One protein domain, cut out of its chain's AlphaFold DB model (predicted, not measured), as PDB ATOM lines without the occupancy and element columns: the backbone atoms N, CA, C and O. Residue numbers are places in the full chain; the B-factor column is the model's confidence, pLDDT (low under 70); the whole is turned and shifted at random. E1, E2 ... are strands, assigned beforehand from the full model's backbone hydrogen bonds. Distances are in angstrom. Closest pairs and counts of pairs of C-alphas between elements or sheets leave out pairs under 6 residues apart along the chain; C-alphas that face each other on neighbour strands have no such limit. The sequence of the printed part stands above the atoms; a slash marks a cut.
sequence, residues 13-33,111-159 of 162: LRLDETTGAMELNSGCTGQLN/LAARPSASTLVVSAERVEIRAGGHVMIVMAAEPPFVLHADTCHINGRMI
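This is residues 13 to 33 and 111 to 159 of the 162 residues of an uncharacterized protein of Pseudomonas fluorescens (UniProt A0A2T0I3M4). One thin antiparallel sheet of five short strands side by side, E1 to E5, makes a slab with no named helix over either face, and a small separate hairpin, E6 and E7, extends the length beyond E5. Loops run out past the ends of E2 and E3 at the cut. The printed part has 70 residues with seven named strands, E1 to E7 along the chain, and no named helix; the sheets have the orders E1 - E2 - E3 - E4 - E5 and E6 - E7, both antiparallel. The class is all strand, though under half of the residues, 34 of 70, are in named elements. The whole is flat, spanning 55 by 34 by 13 A, and only just loose, close to extended, with a radius of gyration of the C-alphas of 16.3 A.

Find C-alpha 13 at (183.769, 164.874, 131.340), where E1, residues 13 to 15, begins. E2 is residues 22 to 26, 13.1 A long. After the cut, look for E3 at residues 118 to 122, 13.2 A, then E4 at residues 126 to 131, 16.5 A. E5, the longest strand by residues, is residues 134 to 140, 16.8 A, and ends at C-alpha 140 at (192.925, 169.779, 112.831). E6 is residues 145 to 148, 9.4 A, and E7 is residues 151 to 154, 9.8 A, ending at C-alpha 154 at (202.831, 175.999, 110.234).

Start at the edge strand E1, which forms a hairpin with E2 at 177 degrees, with N 14 and O 23 2.9 A apart, within hydrogen-bond range. E2 and E3 are antiparallel at 169 degrees; look at N 22 and O 122, 2.8 A. E3, E4 and E5 form a meander, each strand the antiparallel neighbour of the one before. In the hairpin E3 and E4, at 173 degrees, N 119 and O 130 are 2.9 A apart; in the hairpin E4 and E5, at 165 degrees, N 127 and O 139 are 2.8 A apart. E5 is the other edge strand. The sheet is twisted, its C-alphas lying up to 4.4 A off its best plane. E5 and E6 are apart, though a tight link of 4 residues joins them. E6 and E7 form a hairpin at 155 degrees, with N 153 and O 146 3.0 A apart. Residues 153 to 154 of E7 also pair, antiparallel, with residues 157 to 158.

The two C-alphas farthest apart, those of Asn 33 and Ala 149, are 55.2 A apart. Residues 34 to 110 are not printed, and C-alphas 33 and 111 are 8.3 A apart across this cut. Of the links that are printed whole, none is long. The mean pLDDT of the printed part is 71.8; look for values under 70 at residues 27 to 33, 113 to 117, 132 to 134, 141 to 148 and 151 to 159.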
ATOM      1  N   LEU A  13     184.183 164.712 132.731       87.56
ATOM      2  CA  LEU A  13     183.769 164.874 131.340       87.56
ATOM      3  C   LEU A  13     182.811 166.062 131.223       87.56
ATOM      4  O   LEU A  13     181.856 166.166 131.993       87.56
ATOM      5  N   ARG A  14     182.989 166.893 130.199       91.69
ATOM      6  CA  ARG A  14     181.987 167.871 129.765       91.69
ATOM      7  C   ARG A  14     181.696 167.705 128.278       91.69
ATOM      8  O   ARG A  14     182.612 167.589 127.475       91.69
ATOM      9  N   LEU A  15     180.416 167.727 127.927       90.62
ATOM     10  CA  LEU A  15     179.900 167.737 126.563       90.62
ATOM     11  C   LEU A  15     178.982 168.952 126.393       90.62
ATOM     12  O   LEU A  15     177.958 169.063 127.073       90.62
ATOM     13  N   ASP A  16     179.329 169.845 125.478       88.56
ATOM     14  CA  ASP A  16     178.437 170.895 125.002       88.56
ATOM     15  C   ASP A  16     177.566 170.334 123.872       88.56
ATOM     16  O   ASP A  16     178.045 170.016 122.789       88.56
ATOM     17  N   GLU A  17     176.270 170.198 124.136       86.81
ATOM     18  CA  GLU A  17     175.304 169.636 123.186       86.81
ATOM     19  C   GLU A  17     174.961 170.596 122.040       86.81
ATOM     20  O   GLU A  17     174.482 170.156 120.999       86.81
ATOM     21  N   THR A  18     175.226 171.895 122.203       87.25
ATOM     22  CA  THR A  18     174.950 172.911 121.179       87.25
ATOM     23  C   THR A  18     176.048 172.925 120.123       87.25
ATOM     24  O   THR A  18     175.772 173.071 118.935       87.25
ATOM     25  N   THR A  19     177.303 172.775 120.555       86.44
ATOM     26  CA  THR A  19     178.485 172.846 119.678       86.44
ATOM     27  C   THR A  19     179.079 171.475 119.343       86.44
ATOM     28  O   THR A  19     179.900 171.372 118.434       86.44
ATOM     29  N   GLY A  20     178.694 170.424 120.072       84.25
ATOM     30  CA  GLY A  20     179.299 169.093 119.993       84.25
ATOM     31  C   GLY A  20     180.685 169.002 120.644       84.25
ATOM     32  O   GLY A  20     181.343 167.969 120.521       84.25
ATOM     33  N   ALA A  21     181.153 170.060 121.316       86.94
ATOM     34  CA  ALA A  21     182.471 170.080 121.934       86.94
ATOM     35  C   ALA A  21     182.531 169.150 123.155       86.94
ATOM     36  O   ALA A  21     181.683 169.217 124.045       86.94
ATOM     37  N   MET A  22     183.564 168.311 123.219       88.06
ATOM     38  CA  MET A  22     183.812 167.377 124.313       88.06
ATOM     39  C   MET A  22     185.154 167.674 124.982       88.06
ATOM     40  O   MET A  22     186.170 167.878 124.324       88.06
ATOM     41  N   GLU A  23     185.160 167.646 126.308       87.25
ATOM     42  CA  GLU A  23     186.344 167.769 127.146       87.25
ATOM     43  C   GLU A  23     186.389 166.573 128.096       87.25
ATOM     44  O   GLU A  23     185.442 166.337 128.849       87.25
ATOM     45  N   LEU A  24     187.485 165.819 128.059       85.31
ATOM     46  CA  LEU A  24     187.751 164.721 128.978       85.31
ATOM     47  C   LEU A  24     189.031 165.026 129.745       85.31
ATOM     48  O   LEU A  24     190.115 165.103 129.163       85.31
ATOM     49  N   ASN A  25     188.894 165.189 131.056       81.56
ATOM     50  CA  ASN A  25     190.002 165.407 131.968       81.56
ATOM     51  C   ASN A  25     190.256 164.124 132.755       81.56
ATOM     52  O   ASN A  25     189.414 163.676 133.536       81.56
ATOM     53  N   SER A  26     191.439 163.543 132.569       70.56
ATOM     54  CA  SER A  26     191.887 162.416 133.381       70.56
ATOM     55  C   SER A  26     192.811 162.921 134.481       70.56
ATOM     56  O   SER A  26     194.034 162.976 134.338       70.56
ATOM     57  N   GLY A  27     192.205 163.301 135.601       61.28
ATOM     58  CA  GLY A  27     192.894 163.365 136.879       61.28
ATOM     59  C   GLY A  27     192.929 161.952 137.435       61.28
ATOM     60  O   GLY A  27     191.895 161.416 137.826       61.28
ATOM     61  N   CYS A  28     194.093 161.301 137.447       54.19
ATOM     62  CA  CYS A  28     194.200 160.035 138.164       54.19
ATOM     63  C   CYS A  28     193.802 160.296 139.630       54.19
ATOM     64  O   CYS A  28     194.394 161.148 140.286       54.19
ATOM     65  N   THR A  29     192.818 159.566 140.150       53.12
ATOM     66  CA  THR A  29     192.394 159.648 141.561       53.12
ATOM     67  C   THR A  29     192.463 158.292 142.275       53.12
ATOM     68  O   THR A  29     192.524 158.246 143.498       53.12
ATOM     69  N   GLY A  30     192.547 157.173 141.542       47.50
ATOM     70  CA  GLY A  30     192.288 155.835 142.098       47.50
ATOM     71  C   GLY A  30     193.427 155.101 142.830       47.50
ATOM     72  O   GLY A  30     193.150 154.140 143.534       47.50
ATOM     73  N   GLN A  31     194.697 155.506 142.708       49.94
ATOM     74  CA  GLN A  31     195.843 154.813 143.356       49.94
ATOM     75  C   GLN A  31     196.918 155.777 143.897       49.94
ATOM     76  O   GLN A  31     198.086 155.422 144.057       49.94
ATOM     77  N   LEU A  32     196.554 157.042 144.111       54.84
ATOM     78  CA  LEU A  32     197.536 158.122 144.226       54.84
ATOM     79  C   LEU A  32     197.855 158.601 145.633       54.84
ATOM     80  O   LEU A  32     198.976 159.056 145.862       54.84
ATOM     81  N   ASN A  33     196.904 158.429 146.548       64.50
ATOM     82  CA  ASN A  33     196.974 158.929 147.921       64.50
ATOM     83  C   ASN A  33     197.403 157.858 148.932       64.50
ATOM     84  O   ASN A  33     197.157 158.002 150.125       64.50
ATOM     85  N   LEU A 111     202.767 164.134 144.301       74.56
ATOM     86  CA  LEU A 111     201.461 164.515 143.765       74.56
ATOM     87  C   LEU A 111     201.506 165.882 143.073       74.56
ATOM     88  O   LEU A 111     200.861 166.039 142.040       74.56
ATOM     89  N   ALA A 112     202.290 166.827 143.590       71.38
ATOM     90  CA  ALA A 112     202.459 168.164 143.026       71.38
ATOM     91  C   ALA A 112     203.361 168.187 141.779       71.38
ATOM     92  O   ALA A 112     203.087 168.928 140.841       71.38
ATOM     93  N   ALA A 113     204.404 167.355 141.740       67.44
ATOM     94  CA  ALA A 113     205.342 167.239 140.621       67.44
ATOM     95  C   ALA A 113     204.745 166.519 139.402       67.44
ATOM     96  O   ALA A 113     205.382 166.418 138.351       67.44
ATOM     97  N   ARG A 114     203.525 165.983 139.520       60.78
ATOM     98  CA  ARG A 114     202.855 165.367 138.380       60.78
ATOM     99  C   ARG A 114     202.466 166.436 137.365       60.78
ATOM    100  O   ARG A 114     201.898 167.454 137.763       60.78
ATOM    101  N   PRO A 115     202.687 166.188 136.059       55.38
ATOM    102  CA  PRO A 115     202.072 167.015 135.041       55.38
ATOM    103  C   PRO A 115     200.571 167.040 135.324       55.38
ATOM    104  O   PRO A 115     199.942 165.988 135.490       55.38
ATOM    105  N   SER A 116     200.036 168.254 135.467       56.94
ATOM    106  CA  SER A 116     198.610 168.485 135.648       56.94
ATOM    107  C   SER A 116     197.831 167.714 134.582       56.94
ATOM    108  O   SER A 116     198.343 167.480 133.483       56.94
ATOM    109  N   ALA A 117     196.646 167.252 134.983       61.38
ATOM    110  CA  ALA A 117     195.778 166.317 134.278       61.38
ATOM    111  C   ALA A 117     195.906 166.356 132.748       61.38
ATOM    112  O   ALA A 117     195.952 167.420 132.126       61.38
ATOM    113  N   SER A 118     195.925 165.176 132.129       70.12
ATOM    114  CA  SER A 118     195.829 165.117 130.678       70.12
ATOM    115  C   SER A 118     194.408 165.493 130.268       70.12
ATOM    116  O   SER A 118     193.444 164.869 130.724       70.12
ATOM    117  N   THR A 119     194.286 166.492 129.397       76.25
ATOM    118  CA  THR A 119     193.006 166.942 128.847       76.25
ATOM    119  C   THR A 119     192.936 166.544 127.382       76.25
ATOM    120  O   THR A 119     193.789 166.936 126.585       76.25
ATOM    121  N   LEU A 120     191.903 165.792 127.016       83.50
ATOM    122  CA  LEU A 120     191.498 165.596 125.629       83.50
ATOM    123  C   LEU A 120     190.373 166.587 125.322       83.50
ATOM    124  O   LEU A 120     189.331 166.555 125.976       83.50
ATOM    125  N   VAL A 121     190.574 167.442 124.323       83.50
ATOM    126  CA  VAL A 121     189.546 168.351 123.805       83.50
ATOM    127  C   VAL A 121     189.200 167.927 122.389       83.50
ATOM    128  O   VAL A 121     190.078 167.833 121.537       83.50
ATOM    129  N   VAL A 122     187.922 167.695 122.123       85.38
ATOM    130  CA  VAL A 122     187.392 167.434 120.783       85.38
ATOM    131  C   VAL A 122     186.404 168.542 120.451       85.38
ATOM    132  O   VAL A 122     185.462 168.781 121.200       85.38
ATOM    133  N   SER A 123     186.613 169.223 119.332       84.44
ATOM    134  CA  SER A 123     185.666 170.176 118.756       84.44
ATOM    135  C   SER A 123     185.444 169.868 117.276       84.44
ATOM    136  O   SER A 123     186.104 169.000 116.707       84.44
ATOM    137  N   ALA A 124     184.525 170.594 116.637       79.44
ATOM    138  CA  ALA A 124     184.245 170.438 115.209       79.44
ATOM    139  C   ALA A 124     185.485 170.642 114.313       79.44
ATOM    140  O   ALA A 124     185.571 170.055 113.241       79.44
ATOM    141  N   GLU A 125     186.446 171.458 114.752       79.75
ATOM    142  CA  GLU A 125     187.603 171.859 113.941       79.75
ATOM    143  C   GLU A 125     188.878 171.079 114.275       79.75
ATOM    144  O   GLU A 125     189.789 171.000 113.445       79.75
ATOM    145  N   ARG A 126     188.980 170.526 115.493       83.31
ATOM    146  CA  ARG A 126     190.218 169.902 115.976       83.31
ATOM    147  C   ARG A 126     190.033 168.933 117.140       83.31
ATOM    148  O   ARG A 126     189.108 169.042 117.940       83.31
ATOM    149  N   VAL A 127     191.016 168.055 117.283       84.50
ATOM    150  CA  VAL A 127     191.267 167.208 118.447       84.50
ATOM    151  C   VAL A 127     192.601 167.622 119.061       84.50
ATOM    152  O   VAL A 127     193.626 167.605 118.382       84.50
ATOM    153  N   GLU A 128     192.599 167.982 120.341       85.81
ATOM    154  CA  GLU A 128     193.794 168.361 121.093       85.81
ATOM    155  C   GLU A 128     194.032 167.423 122.275       85.81
ATOM    156  O   GLU A 128     193.114 167.139 123.043       85.81
ATOM    157  N   ILE A 129     195.286 167.020 122.473       81.56
ATOM    158  CA  ILE A 129     195.748 166.380 123.708       81.56
ATOM    159  C   ILE A 129     196.674 167.356 124.420       81.56
ATOM    160  O   ILE A 129     197.681 167.793 123.856       81.56
ATOM    161  N   ARG A 130     196.343 167.677 125.669       78.94
ATOM    162  CA  ARG A 130     197.139 168.525 126.555       78.94
ATOM    163  C   ARG A 130     197.659 167.712 127.729       78.94
ATOM    164  O   ARG A 130     196.937 166.864 128.241       78.94
ATOM    165  N   ALA A 131     198.880 167.990 128.163       73.19
ATOM    166  CA  ALA A 131     199.476 167.423 129.368       73.19
ATOM    167  C   ALA A 131     200.246 168.524 130.097       73.19
ATOM    168  O   ALA A 131     201.015 169.254 129.472       73.19
ATOM    169  N   GLY A 132     200.031 168.691 131.403       66.00
ATOM    170  CA  GLY A 132     200.756 169.717 132.157       66.00
ATOM    171  C   GLY A 132     200.441 171.156 131.719       66.00
ATOM    172  O   GLY A 132     201.281 172.031 131.872       66.00
ATOM    173  N   GLY A 133     199.287 171.401 131.084       65.00
ATOM    174  CA  GLY A 133     198.963 172.688 130.447       65.00
ATOM    175  C   GLY A 133     199.614 172.923 129.074       65.00
ATOM    176  O   GLY A 133     199.276 173.899 128.403       65.00
ATOM    177  N   HIS A 134     200.483 172.022 128.610       68.88
ATOM    178  CA  HIS A 134     201.101 172.075 127.286       68.88
ATOM    179  C   HIS A 134     200.277 171.294 126.262       68.88
ATOM    180  O   HIS A 134     199.794 170.201 126.548       68.88
ATOM    181  N   VAL A 135     200.123 171.838 125.052       73.94
ATOM    182  CA  VAL A 135     199.496 171.128 123.929       73.94
ATOM    183  C   VAL A 135     200.522 170.164 123.332       73.94
ATOM    184  O   VAL A 135     201.557 170.599 122.840       73.94
ATOM    185  N   MET A 136     200.232 168.865 123.389       72.81
ATOM    186  CA  MET A 136     201.128 167.799 122.931       72.81
ATOM    187  C   MET A 136     200.806 167.355 121.506       72.81
ATOM    188  O   MET A 136     201.708 167.120 120.708       72.81
ATOM    189  N   ILE A 137     199.518 167.216 121.191       77.06
ATOM    190  CA  ILE A 137     199.040 166.755 119.885       77.06
ATOM    191  C   ILE A 137     197.862 167.630 119.478       77.06
ATOM    192  O   ILE A 137     196.962 167.861 120.285       77.06
ATOM    193  N   VAL A 138     197.863 168.081 118.224       78.06
ATOM    194  CA  VAL A 138     196.718 168.720 117.571       78.06
ATOM    195  C   VAL A 138     196.474 168.002 116.254       78.06
ATOM    196  O   VAL A 138     197.365 167.922 115.414       78.06
ATOM    197  N   MET A 139     195.264 167.490 116.070       77.88
ATOM    198  CA  MET A 139     194.758 167.040 114.778       77.88
ATOM    199  C   MET A 139     193.665 168.019 114.375       77.88
ATOM    200  O   MET A 139     192.629 168.066 115.030       77.88
ATOM    201  N   ALA A 140     193.904 168.833 113.353       73.69
ATOM    202  CA  ALA A 140     192.925 169.779 112.831       73.69
ATOM    203  C   ALA A 140     192.409 169.306 111.467       73.69
ATOM    204  O   ALA A 140     193.090 168.553 110.771       73.69
ATOM    205  N   ALA A 141     191.204 169.742 111.096       65.31
ATOM    206  CA  ALA A 141     190.641 169.470 109.772       65.31
ATOM    207  C   ALA A 141     191.452 170.136 108.640       65.31
ATOM    208  O   ALA A 141     191.456 169.645 107.512       65.31
ATOM    209  N   GLU A 142     192.165 171.224 108.945       64.12
ATOM    210  CA  GLU A 142     193.118 171.846 108.026       64.12
ATOM    211  C   GLU A 142     194.516 171.221 108.162       64.12
ATOM    212  O   GLU A 142     194.957 170.922 109.278       64.12
ATOM    213  N   PRO A 143     195.244 171.020 107.046       58.38
ATOM    214  CA  PRO A 143     196.584 170.461 107.089       58.38
ATOM    215  C   PRO A 143     197.518 171.384 107.900       58.38
ATOM    216  O   PRO A 143     197.600 172.581 107.618       58.38
ATOM    217  N   PRO A 144     198.251 170.849 108.897       59.19
ATOM    218  CA  PRO A 144     199.060 171.657 109.815       59.19
ATOM    219  C   PRO A 144     200.255 172.328 109.128       59.19
ATOM    220  O   PRO A 144     200.808 173.295 109.651       59.19
ATOM    221  N   PHE A 145     200.636 171.813 107.957       63.09
ATOM    222  CA  PHE A 145     201.604 172.398 107.048       63.09
ATOM    223  C   PHE A 145     200.928 172.692 105.710       63.09
ATOM    224  O   PHE A 145     200.301 171.820 105.107       63.09
ATOM    225  N   VAL A 146     201.107 173.912 105.214       65.69
ATOM    226  CA  VAL A 146     200.845 174.241 103.812       65.69
ATOM    227  C   VAL A 146     202.188 174.568 103.179       65.69
ATOM    228  O   VAL A 146     202.859 175.518 103.582       65.69
ATOM    229  N   LEU A 147     202.593 173.741 102.215       58.41
ATOM    230  CA  LEU A 147     203.719 174.032 101.334       58.41
ATOM    231  C   LEU A 147     203.207 174.925 100.208       58.41
ATOM    232  O   LEU A 147     202.371 174.504  99.408       58.41
ATOM    233  N   HIS A 148     203.701 176.157 100.159       65.31
ATOM    234  CA  HIS A 148     203.453 177.065  99.048       65.31
ATOM    235  C   HIS A 148     204.798 177.462  98.439       65.31
ATOM    236  O   HIS A 148     205.585 178.169  99.069       65.31
ATOM    237  N   ALA A 149     205.065 176.989  97.217       79.00
ATOM    238  CA  ALA A 149     206.400 177.012  96.614       79.00
ATOM    239  C   ALA A 149     207.445 176.384  97.564       79.00
ATOM    240  O   ALA A 149     207.271 175.233  97.962       79.00
ATOM    241  N   ASP A 150     208.466 177.144  97.970       76.44
ATOM    242  CA  ASP A 150     209.564 176.693  98.842       76.44
ATOM    243  C   ASP A 150     209.368 177.084 100.320       76.44
ATOM    244  O   ASP A 150     210.309 177.064 101.110       76.44
ATOM    245  N   THR A 151     208.158 177.497 100.715       64.00
ATOM    246  CA  THR A 151     207.874 177.970 102.079       64.00
ATOM    247  C   THR A 151     206.928 177.026 102.813       64.00
ATOM    248  O   THR A 151     205.850 176.689 102.320       64.00
ATOM    249  N   CYS A 152     207.326 176.621 104.022       64.31
ATOM    250  CA  CYS A 152     206.485 175.866 104.943       64.31
ATOM    251  C   CYS A 152     205.754 176.829 105.886       64.31
ATOM    252  O   CYS A 152     206.376 177.572 106.653       64.31
ATOM    253  N   HIS A 153     204.424 176.807 105.834       62.84
ATOM    254  CA  HIS A 153     203.574 177.514 106.784       62.84
ATOM    255  C   HIS A 153     203.073 176.531 107.836       62.84
ATOM    256  O   HIS A 153     202.381 175.581 107.482       62.84
ATOM    257  N   ILE A 154     203.373 176.779 109.114       67.44
ATOM    258  CA  ILE A 154     202.831 175.999 110.234       67.44
ATOM    259  C   ILE A 154     201.726 176.814 110.899       67.44
ATOM    260  O   ILE A 154     201.979 177.918 111.388       67.44
ATOM    261  N   ASN A 155     200.498 176.286 110.915       63.72
ATOM    262  CA  ASN A 155     199.321 176.968 111.478       63.72
ATOM    263  C   ASN A 155     199.154 178.416 110.958       63.72
ATOM    264  O   ASN A 155     198.915 179.349 111.728       63.72
ATOM    265  N   GLY A 156     199.381 178.632 109.658       57.97
ATOM    266  CA  GLY A 156     199.284 179.949 109.015       57.97
ATOM    267  C   GLY A 156     200.460 180.905 109.267       57.97
ATOM    268  O   GLY A 156     200.469 182.005 108.716       57.97
ATOM    269  N   ARG A 157     201.479 180.516 110.047       53.81
ATOM    270  CA  ARG A 157     202.703 181.312 110.247       53.81
ATOM    271  C   ARG A 157     203.844 180.792 109.379       53.81
ATOM    272  O   ARG A 157     204.116 179.596 109.355       53.81
ATOM    273  N   MET A 158     204.519 181.707 108.688       59.97
ATOM    274  CA  MET A 158     205.729 181.406 107.924       59.97
ATOM    275  C   MET A 158     206.881 181.099 108.884       59.97
ATOM    276  O   MET A 158     207.174 181.909 109.767       59.97
ATOM    277  N   ILE A 159     207.539 179.956 108.698       61.06
ATOM    278  CA  ILE A 159     208.822 179.684 109.346       61.06
ATOM    279  C   ILE A 159     209.917 180.097 108.370       61.06
ATOM    280  O   ILE A 159     210.113 179.451 107.345       61.06
TER     281      ILE A 159